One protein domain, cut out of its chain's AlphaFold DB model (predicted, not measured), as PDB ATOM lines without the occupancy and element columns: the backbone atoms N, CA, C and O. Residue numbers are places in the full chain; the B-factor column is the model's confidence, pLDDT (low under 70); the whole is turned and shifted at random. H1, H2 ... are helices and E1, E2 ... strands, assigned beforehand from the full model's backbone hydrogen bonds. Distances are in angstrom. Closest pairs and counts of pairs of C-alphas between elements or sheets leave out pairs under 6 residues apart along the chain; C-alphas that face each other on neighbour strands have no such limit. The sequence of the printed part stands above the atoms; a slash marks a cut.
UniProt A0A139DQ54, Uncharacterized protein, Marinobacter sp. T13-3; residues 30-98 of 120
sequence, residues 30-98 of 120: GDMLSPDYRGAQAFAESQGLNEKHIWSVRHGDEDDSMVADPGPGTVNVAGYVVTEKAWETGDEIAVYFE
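This is residues 30 to 98 of the 120 residues of an uncharacterized protein of Marinobacter sp. T13-3 (UniProt A0A139DQ54). A strongly twisted antiparallel sheet, in the order E3, E1, E2, E4, has one helix, H1, packed along its edge strand E3: two layers, a helix on one face of a sheet. The 69 printed residues run H1, E1, E2, E3, E4; the class is mixed, with 32 residues in named elements, under half. The whole is compact, radius of gyration of the C-alphas 11.3 A, spanning 36 by 26 by 22 A.

E1 is residues 54 to 59, 16.7 A; E2 66 to 70; E3 77 to 82, 14.2 A; E4 93 to 97, ending at C-alpha 97 (29.593, -47.220, -46.566). H1, residues 37 to 46, 14.1 A, begins at C-alpha 37 (21.934, -34.258, -34.783).

E1 and E2 form a hairpin; N 56 and O 69 are 2.8 A apart. Across the antiparallel neighbours E1 and E3, N 55 and O 81 are within hydrogen-bond range at 2.9 A; across the antiparallel neighbours E2 and E4, N 68 and O 94 are within hydrogen-bond range at 2.7 A. H1 is over E3, height over the sheet 8.0 A, along the strands at 5 degrees to E3 on the local plane; their closest C-alphas, Tyr 37 and Tyr 80, are 6.1 A apart. In H1 every O i to N i+4 pair is within hydrogen-bond range.

The farthest C-alphas, Gly 48 and Asp 63, are 35.8 A apart. The printed part has no cut and no long link; pLDDT is under 70 at residues 62 to 63 and 74.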
ATOM      1  N   GLY A  30      21.365 -33.499 -52.753       74.75
ATOM      2  CA  GLY A  30      21.422 -34.951 -52.660       74.75
ATOM      3  C   GLY A  30      22.196 -35.457 -51.448       74.75
ATOM      4  O   GLY A  30      22.355 -36.667 -51.340       74.75
ATOM      5  N   ASP A  31      22.621 -34.577 -50.533       84.06
ATOM      6  CA  ASP A  31      23.335 -35.001 -49.329       84.06
ATOM      7  C   ASP A  31      22.402 -35.838 -48.448       84.06
ATOM      8  O   ASP A  31      21.278 -35.429 -48.120       84.06
ATOM      9  N   MET A  32      22.881 -37.019 -48.071       86.19
ATOM     10  CA  MET A  32      22.168 -37.947 -47.190       86.19
ATOM     11  C   MET A  32      22.534 -37.742 -45.718       86.19
ATOM     12  O   MET A  32      21.775 -38.148 -44.839       86.19
ATOM     13  N   LEU A  33      23.656 -37.065 -45.446       90.06
ATOM     14  CA  LEU A  33      24.163 -36.801 -44.103       90.06
ATOM     15  C   LEU A  33      23.875 -35.368 -43.655       90.06
ATOM     16  O   LEU A  33      24.158 -34.393 -44.349       90.06
ATOM     17  N   SER A  34      23.367 -35.257 -42.435       91.56
ATOM     18  CA  SER A  34      23.351 -34.025 -41.662       91.56
ATOM     19  C   SER A  34      24.663 -33.898 -40.889       91.56
ATOM     20  O   SER A  34      25.096 -34.880 -40.283       91.56
ATOM     21  N   PRO A  35      25.274 -32.706 -40.826       90.94
ATOM     22  CA  PRO A  35      26.498 -32.494 -40.055       90.94
ATOM     23  C   PRO A  35      26.268 -32.547 -38.536       90.94
ATOM     24  O   PRO A  35      27.213 -32.738 -37.776       90.94
ATOM     25  N   ASP A  36      25.029 -32.359 -38.074       91.94
ATOM     26  CA  ASP A  36      24.685 -32.358 -36.656       91.94
ATOM     27  C   ASP A  36      23.310 -32.987 -36.387       91.94
ATOM     28  O   ASP A  36      22.410 -32.972 -37.231       91.94
ATOM     29  N   TYR A  37      23.143 -33.532 -35.178       93.62
ATOM     30  CA  TYR A  37      21.934 -34.258 -34.783       93.62
ATOM     31  C   TYR A  37      20.684 -33.381 -34.838       93.62
ATOM     32  O   TYR A  37      19.599 -33.848 -35.171       93.62
ATOM     33  N   ARG A  38      20.820 -32.088 -34.523       94.19
ATOM     34  CA  ARG A  38      19.686 -31.164 -34.499       94.19
ATOM     35  C   ARG A  38      19.162 -30.910 -35.912       94.19
ATOM     36  O   ARG A  38      17.951 -30.799 -36.087       94.19
ATOM     37  N   GLY A  39      20.049 -30.833 -36.903       93.56
ATOM     38  CA  GLY A  39      19.697 -30.786 -38.320       93.56
ATOM     39  C   GLY A  39      18.914 -32.024 -38.754       93.56
ATOM     40  O   GLY A  39      17.813 -31.892 -39.293       93.56
ATOM     41  N   ALA A  40      19.425 -33.214 -38.428       94.06
ATOM     42  CA  ALA A  40      18.754 -34.481 -38.725       94.06
ATOM     43  C   ALA A  40      17.387 -34.588 -38.031       94.06
ATOM     44  O   ALA A  40      16.403 -34.981 -38.654       94.06
ATOM     45  N   GLN A  41      17.296 -34.168 -36.767       95.69
ATOM     46  CA  GLN A  41      16.047 -34.145 -36.010       95.69
ATOM     47  C   GLN A  41      15.019 -33.204 -36.638       95.69
ATOM     48  O   GLN A  41      13.880 -33.605 -36.857       95.69
ATOM     49  N   ALA A  42      15.415 -31.979 -36.990       95.06
ATOM     50  CA  ALA A  42      14.521 -31.032 -37.650       95.06
ATOM     51  C   ALA A  42      14.029 -31.561 -39.010       95.06
ATOM     52  O   ALA A  42      12.867 -31.361 -39.369       95.06
ATOM     53  N   PHE A  43      14.892 -32.256 -39.759       94.56
ATOM     54  CA  PHE A  43      14.500 -32.919 -40.998       94.56
ATOM     55  C   PHE A  43      13.503 -34.057 -40.740       94.56
ATOM     56  O   PHE A  43      12.428 -34.046 -41.337       94.56
ATOM     57  N   ALA A  44      13.802 -34.979 -39.822       95.44
ATOM     58  CA  ALA A  44      12.913 -36.079 -39.451       95.44
ATOM     59  C   ALA A  44      11.529 -35.566 -39.013       95.44
ATOM     60  O   ALA A  44      10.506 -35.998 -39.547       95.44
ATOM     61  N   GLU A  45      11.486 -34.560 -38.137       95.69
ATOM     62  CA  GLU A  45      10.245 -33.917 -37.690       95.69
ATOM     63  C   GLU A  45       9.468 -33.282 -38.854       95.69
ATOM     64  O   GLU A  45       8.242 -33.394 -38.913       95.69
ATOM     65  N   SER A  46      10.160 -32.669 -39.826       94.94
ATOM     66  CA  SER A  46       9.523 -32.113 -41.032       94.94
ATOM     67  C   SER A  46       8.851 -33.179 -41.907       94.94
ATOM     68  O   SER A  46       7.912 -32.862 -42.638       94.94
ATOM     69  N   GLN A  47       9.312 -34.429 -41.812       95.12
ATOM     70  CA  GLN A  47       8.741 -35.597 -42.486       95.12
ATOM     71  C   GLN A  47       7.705 -36.335 -41.616       95.12
ATOM     72  O   GLN A  47       7.134 -37.332 -42.053       95.12
ATOM     73  N   GLY A  48       7.433 -35.860 -40.395       96.19
ATOM     74  CA  GLY A  48       6.547 -36.534 -39.442       96.19
ATOM     75  C   GLY A  48       7.160 -37.786 -38.802       96.19
ATOM     76  O   GLY A  48       6.424 -38.625 -38.283       96.19
ATOM     77  N   LEU A  49       8.486 -37.915 -38.848       96.38
ATOM     78  CA  LEU A  49       9.255 -39.006 -38.257       96.38
ATOM     79  C   LEU A  49       9.740 -38.628 -36.850       96.38
ATOM     80  O   LEU A  49       9.749 -37.458 -36.466       96.38
ATOM     81  N   ASN A  50      10.136 -39.632 -36.070       95.38
ATOM     82  CA  ASN A  50      10.680 -39.453 -34.722       95.38
ATOM     83  C   ASN A  50      12.183 -39.789 -34.670       95.38
ATOM     84  O   ASN A  50      12.783 -40.181 -35.669       95.38
ATOM     85  N   GLU A  51      12.786 -39.665 -33.487       94.88
ATOM     86  CA  GLU A  51      14.216 -39.927 -33.265       94.88
ATOM     87  C   GLU A  51      14.671 -41.347 -33.634       94.88
ATOM     88  O   GLU A  51      15.852 -41.551 -33.905       94.88
ATOM     89  N   LYS A  52      13.751 -42.321 -33.706       96.88
ATOM     90  CA  LYS A  52      14.080 -43.695 -34.098       96.88
ATOM     91  C   LYS A  52      14.410 -43.864 -35.578       96.88
ATOM     92  O   LYS A  52      14.774 -44.948 -36.010       96.88
ATOM     93  N   HIS A  53      14.241 -42.811 -36.362       96.94
ATOM     94  CA  HIS A  53      14.638 -42.774 -37.763       96.94
ATOM     95  C   HIS A  53      16.022 -42.161 -37.951       96.94
ATOM     96  O   HIS A  53      16.461 -42.005 -39.081       96.94
ATOM     97  N   ILE A  54      16.686 -41.745 -36.871       95.88
ATOM     98  CA  ILE A  54      17.968 -41.055 -36.938       95.88
ATOM     99  C   ILE A  54      19.063 -42.025 -36.520       95.88
ATOM    100  O   ILE A  54      18.980 -42.639 -35.453       95.88
ATOM    101  N   TRP A  55      20.091 -42.109 -37.354       95.56
ATOM    102  CA  TRP A  55      21.294 -42.890 -37.116       95.56
ATOM    103  C   TRP A  55      22.505 -41.965 -37.123       95.56
ATOM    104  O   TRP A  55      22.611 -41.070 -37.967       95.56
ATOM    105  N   SER A  56      23.420 -42.172 -36.187       95.44
ATOM    106  CA  SER A  56      24.730 -41.535 -36.185       95.44
ATOM    107  C   SER A  56      25.697 -42.359 -37.014       95.44
ATOM    108  O   SER A  56      25.875 -43.539 -36.743       95.44
ATOM    109  N   VAL A  57      26.350 -41.729 -37.982       93.06
ATOM    110  CA  VAL A  57      27.395 -42.345 -38.799       93.06
ATOM    111  C   VAL A  57      28.754 -41.976 -38.222       93.06
ATOM    112  O   VAL A  57      29.029 -40.796 -37.998       93.06
ATOM    113  N   ARG A  58      29.613 -42.962 -37.980       91.31
ATOM    114  CA  ARG A  58      30.989 -42.808 -37.487       91.31
ATOM    115  C   ARG A  58      31.951 -43.639 -38.328       91.31
ATOM    116  O   ARG A  58      31.529 -44.542 -39.036       91.31
ATOM    117  N   HIS A  59      33.242 -43.360 -38.209       87.25
ATOM    118  CA  HIS A  59      34.261 -44.235 -38.789       87.25
ATOM    119  C   HIS A  59      34.318 -45.554 -38.003       87.25
ATOM    120  O   HIS A  59      34.252 -45.549 -36.766       87.25
ATOM    121  N   GLY A  60      34.399 -46.662 -38.733       79.75
ATOM    122  CA  GLY A  60      34.681 -47.989 -38.211       79.75
ATOM    123  C   GLY A  60      36.098 -48.071 -37.647       79.75
ATOM    124  O   GLY A  60      36.961 -47.246 -37.949       79.75
ATOM    125  N   ASP A  61      36.323 -49.052 -36.776       74.44
ATOM    126  CA  ASP A  61      37.635 -49.277 -36.158       74.44
ATOM    127  C   ASP A  61      38.608 -50.011 -37.104       74.44
ATOM    128  O   ASP A  61      39.824 -49.947 -36.906       74.44
ATOM    129  N   GLU A  62      38.082 -50.686 -38.131       65.44
ATOM    130  CA  GLU A  62      38.824 -51.480 -39.113       65.44
ATOM    131  C   GLU A  62      38.394 -51.044 -40.536       65.44
ATOM    132  O   GLU A  62      37.203 -50.893 -40.818       65.44
ATOM    133  N   ASP A  63      39.381 -50.775 -41.400       64.56
ATOM    134  CA  ASP A  63      39.248 -50.602 -42.862       64.56
ATOM    135  C   ASP A  63      38.456 -49.394 -43.410       64.56
ATOM    136  O   ASP A  63      37.629 -49.573 -44.295       64.56
ATOM    137  N   ASP A  64      38.711 -48.165 -42.925       72.94
ATOM    138  CA  ASP A  64      38.157 -46.881 -43.445       72.94
ATOM    139  C   ASP A  64      36.621 -46.850 -43.677       72.94
ATOM    140  O   ASP A  64      36.066 -45.896 -44.226       72.94
ATOM    141  N   SER A  65      35.912 -47.862 -43.178       82.88
ATOM    142  CA  SER A  65      34.480 -48.062 -43.334       82.88
ATOM    143  C   SER A  65      33.699 -47.049 -42.504       82.88
ATOM    144  O   SER A  65      34.158 -46.559 -41.466       82.88
ATOM    145  N   MET A  66      32.487 -46.718 -42.939       88.75
ATOM    146  CA  MET A  66      31.551 -45.932 -42.145       88.75
ATOM    147  C   MET A  66      30.467 -46.834 -41.575       88.75
ATOM    148  O   MET A  66      29.855 -47.625 -42.283       88.75
ATOM    149  N   VAL A  67      30.198 -46.672 -40.286       90.25
ATOM    150  CA  VAL A  67      29.241 -47.465 -39.517       90.25
ATOM    151  C   VAL A  67      28.137 -46.548 -39.000       90.25
ATOM    152  O   VAL A  67      28.418 -45.466 -38.486       90.25
ATOM    153  N   ALA A  68      26.884 -46.972 -39.135       92.25
ATOM    154  CA  ALA A  68      25.697 -46.317 -38.613       92.25
ATOM    155  C   ALA A  68      25.212 -47.001 -37.325       92.25
ATOM    156  O   ALA A  68      24.854 -48.179 -37.322       92.25
ATOM    157  N   ASP A  69      25.136 -46.226 -36.242       92.94
ATOM    158  CA  ASP A  69      24.548 -46.631 -34.965       92.94
ATOM    159  C   ASP A  69      23.210 -45.891 -34.721       92.94
ATOM    160  O   ASP A  69      23.079 -44.708 -35.061       92.94
ATOM    161  N   PRO A  70      22.208 -46.533 -34.101       93.25
ATOM    162  CA  PRO A  70      20.944 -45.930 -33.714       93.25
ATOM    163  C   PRO A  70      21.101 -44.714 -32.799       93.25
ATOM    164  O   PRO A  70      21.754 -44.748 -31.754       93.25
ATOM    165  N   GLY A  71      20.396 -43.638 -33.143       91.00
ATOM    166  CA  GLY A  71      20.249 -42.468 -32.285       91.00
ATOM    167  C   GLY A  71      21.370 -41.427 -32.435       91.00
ATOM    168  O   GLY A  71      21.999 -41.317 -33.485       91.00
ATOM    169  N   PRO A  72      21.575 -40.568 -31.418       86.31
ATOM    170  CA  PRO A  72      22.417 -39.378 -31.548       86.31
ATOM    171  C   PRO A  72      23.926 -39.656 -31.596       86.31
ATOM    172  O   PRO A  72      24.690 -38.716 -31.834       86.31
ATOM    173  N   GLY A  73      24.374 -40.894 -31.366       76.25
ATOM    174  CA  GLY A  73      25.792 -41.205 -31.180       76.25
ATOM    175  C   GLY A  73      26.428 -40.362 -30.065       76.25
ATOM    176  O   GLY A  73      25.837 -39.431 -29.521       76.25
ATOM    177  N   THR A  74      27.651 -40.678 -29.651       67.19
ATOM    178  CA  THR A  74      28.339 -39.834 -28.648       67.19
ATOM    179  C   THR A  74      29.805 -39.569 -28.940       67.19
ATOM    180  O   THR A  74      30.362 -38.638 -28.361       67.19
ATOM    181  N   VAL A  75      30.443 -40.325 -29.839       77.12
ATOM    182  CA  VAL A  75      31.889 -40.232 -30.068       77.12
ATOM    183  C   VAL A  75      32.200 -40.384 -31.559       77.12
ATOM    184  O   VAL A  75      31.654 -41.270 -32.203       77.12
ATOM    185  N   ASN A  76      33.076 -39.516 -32.085       80.88
ATOM    186  CA  ASN A  76      33.621 -39.559 -33.454       80.88
ATOM    187  C   ASN A  76      32.575 -39.668 -34.582       80.88
ATOM    188  O   ASN A  76      32.818 -40.302 -35.607       80.88
ATOM    189  N   VAL A  77      31.421 -39.024 -34.396       90.19
ATOM    190  CA  VAL A  77      30.342 -38.988 -35.389       90.19
ATOM    191  C   VAL A  77      30.769 -38.126 -36.582       90.19
ATOM    192  O   VAL A  77      31.087 -36.948 -36.418       90.19
ATOM    193  N   ALA A  78      30.779 -38.724 -37.770       90.38
ATOM    194  CA  ALA A  78      30.999 -38.067 -39.053       90.38
ATOM    195  C   ALA A  78      29.739 -37.324 -39.532       90.38
ATOM    196  O   ALA A  78      29.840 -36.271 -40.162       90.38
ATOM    197  N   GLY A  79      28.553 -37.839 -39.199       92.94
ATOM    198  CA  GLY A  79      27.284 -37.196 -39.517       92.94
ATOM    199  C   GLY A  79      26.075 -38.000 -39.058       92.94
ATOM    200  O   GLY A  79      26.186 -38.963 -38.308       92.94
ATOM    201  N   TYR A  80      24.900 -37.584 -39.516       94.56
ATOM    202  CA  TYR A  80      23.621 -38.168 -39.133       94.56
ATOM    203  C   TYR A  80      22.778 -38.461 -40.356       94.56
ATOM    204  O   TYR A  80      22.510 -37.553 -41.140       94.56
ATOM    205  N   VAL A  81      22.305 -39.691 -40.490       95.19
ATOM    206  CA  VAL A  81      21.405 -40.099 -41.569       95.19
ATOM    207  C   VAL A  81      19.997 -40.302 -41.022       95.19
ATOM    208  O   VAL A  81      19.811 -40.743 -39.887       95.19
ATOM    209  N   VAL A  82      18.995 -39.930 -41.817       96.19
ATOM    210  CA  VAL A  82      17.580 -40.166 -41.504       96.19
ATOM    211  C   VAL A  82      17.052 -41.239 -42.440       96.19
ATOM    212  O   VAL A  82      17.298 -41.161 -43.638       96.19
ATOM    213  N   THR A  83      16.338 -42.228 -41.919       96.88
ATOM    214  CA  THR A  83      15.864 -43.404 -42.662       96.88
ATOM    215  C   THR A  83      14.339 -43.451 -42.747       96.88
ATOM    216  O   THR A  83      13.633 -42.986 -41.848       96.88
ATOM    217  N   GLU A  84      13.790 -44.040 -43.813       96.00
ATOM    218  CA  GLU A  84      12.336 -44.225 -43.944       96.00
ATOM    219  C   GLU A  84      11.783 -45.186 -42.882       96.00
ATOM    220  O   GLU A  84      10.689 -44.969 -42.353       96.00
ATOM    221  N   LYS A  85      12.543 -46.235 -42.537       96.00
ATOM    222  CA  LYS A  85      12.195 -47.179 -41.465       96.00
ATOM    223  C   LYS A  85      12.912 -46.804 -40.166       96.00
ATOM    224  O   LYS A  85      14.085 -46.438 -40.185       96.00
ATOM    225  N   ALA A  86      12.209 -46.922 -39.042       96.25
ATOM    226  CA  ALA A  86      12.810 -46.802 -37.719       96.25
ATOM    227  C   ALA A  86      13.642 -48.045 -37.373       96.25
ATOM    228  O   ALA A  86      13.250 -49.157 -37.736       96.25
ATOM    229  N   TRP A  87      14.714 -47.866 -36.602       94.50
ATOM    230  CA  TRP A  87      15.321 -48.978 -35.867       94.50
ATOM    231  C   TRP A  87      14.349 -49.530 -34.816       94.50
ATOM    232  O   TRP A  87      13.450 -48.839 -34.314       94.50
ATOM    233  N   GLU A  88      14.495 -50.811 -34.504       90.38
ATOM    234  CA  GLU A  88      13.566 -51.584 -33.689       90.38
ATOM    235  C   GLU A  88      14.027 -51.647 -32.230       90.38
ATOM    236  O   GLU A  88      13.230 -51.342 -31.328       90.38
ATOM    237  N   THR A  89      15.297 -51.987 -31.992       87.62
ATOM    238  CA  THR A  89      15.845 -52.235 -30.649       87.62
ATOM    239  C   THR A  89      16.693 -51.081 -30.121       87.62
ATOM    240  O   THR A  89      16.593 -50.765 -28.936       87.62
ATOM    241  N   GLY A  90      17.437 -50.400 -30.993       87.06
ATOM    242  CA  GLY A  90      18.446 -49.401 -30.638       87.06
ATOM    243  C   GLY A  90      19.834 -50.000 -30.385       87.06
ATOM    244  O   GLY A  90      20.736 -49.265 -29.997       87.06
ATOM    245  N   ASP A  91      19.983 -51.309 -30.595       85.88
ATOM    246  CA  ASP A  91      21.247 -52.047 -30.487       85.88
ATOM    247  C   ASP A  91      21.751 -52.510 -31.870       85.88
ATOM    248  O   ASP A  91      22.781 -53.175 -31.960       85.88
ATOM    249  N   GLU A  92      21.008 -52.213 -32.943       89.38
ATOM    250  CA  GLU A  92      21.419 -52.513 -34.312       89.38
ATOM    251  C   GLU A  92      22.682 -51.741 -34.674       89.38
ATOM    252  O   GLU A  92      22.868 -50.612 -34.244       89.38
ATOM    253  N   ILE A  93      23.545 -52.319 -35.499       89.12
ATOM    254  CA  ILE A  93      24.699 -51.612 -36.049       89.12
ATOM    255  C   ILE A  93      24.775 -51.986 -37.517       89.12
ATOM    256  O   ILE A  93      24.655 -53.162 -37.865       89.12
ATOM    257  N   ALA A  94      24.925 -50.986 -38.375       89.12
ATOM    258  CA  ALA A  94      24.940 -51.178 -39.812       89.12
ATOM    259  C   ALA A  94      26.198 -50.596 -40.432       89.12
ATOM    260  O   ALA A  94      26.682 -49.552 -40.003       89.12
ATOM    261  N   VAL A  95      26.702 -51.240 -41.469       89.12
ATOM    262  CA  VAL A  95      27.676 -50.623 -42.352       89.12
ATOM    263  C   VAL A  95      26.921 -49.633 -43.235       89.12
ATOM    264  O   VAL A  95      25.895 -49.967 -43.815       89.12
ATOM    265  N   TYR A  96      27.361 -48.379 -43.241       85.38
ATOM    266  CA  TYR A  96      26.758 -47.304 -44.028       85.38
ATOM    267  C   TYR A  96      27.462 -47.113 -45.367       85.38
ATOM    268  O   TYR A  96      26.831 -46.735 -46.346       85.38
ATOM    269  N   PHE A  97      28.776 -47.307 -45.372       83.50
ATOM    270  CA  PHE A  97      29.593 -47.220 -46.566       83.50
ATOM    271  C   PHE A  97      30.826 -48.087 -46.347       83.50
ATOM    272  O   PHE A  97      31.608 -47.821 -45.425       83.50
ATOM    273  N   GLU A  98      30.986 -49.117 -47.162       73.81
ATOM    274  CA  GLU A  98      32.268 -49.792 -47.329       73.81
ATOM    275  C   GLU A  98      33.033 -49.002 -48.388       73.81
ATOM    276  O   GLU A  98      32.550 -48.818 -49.504       73.81
TER     277      GLU A  98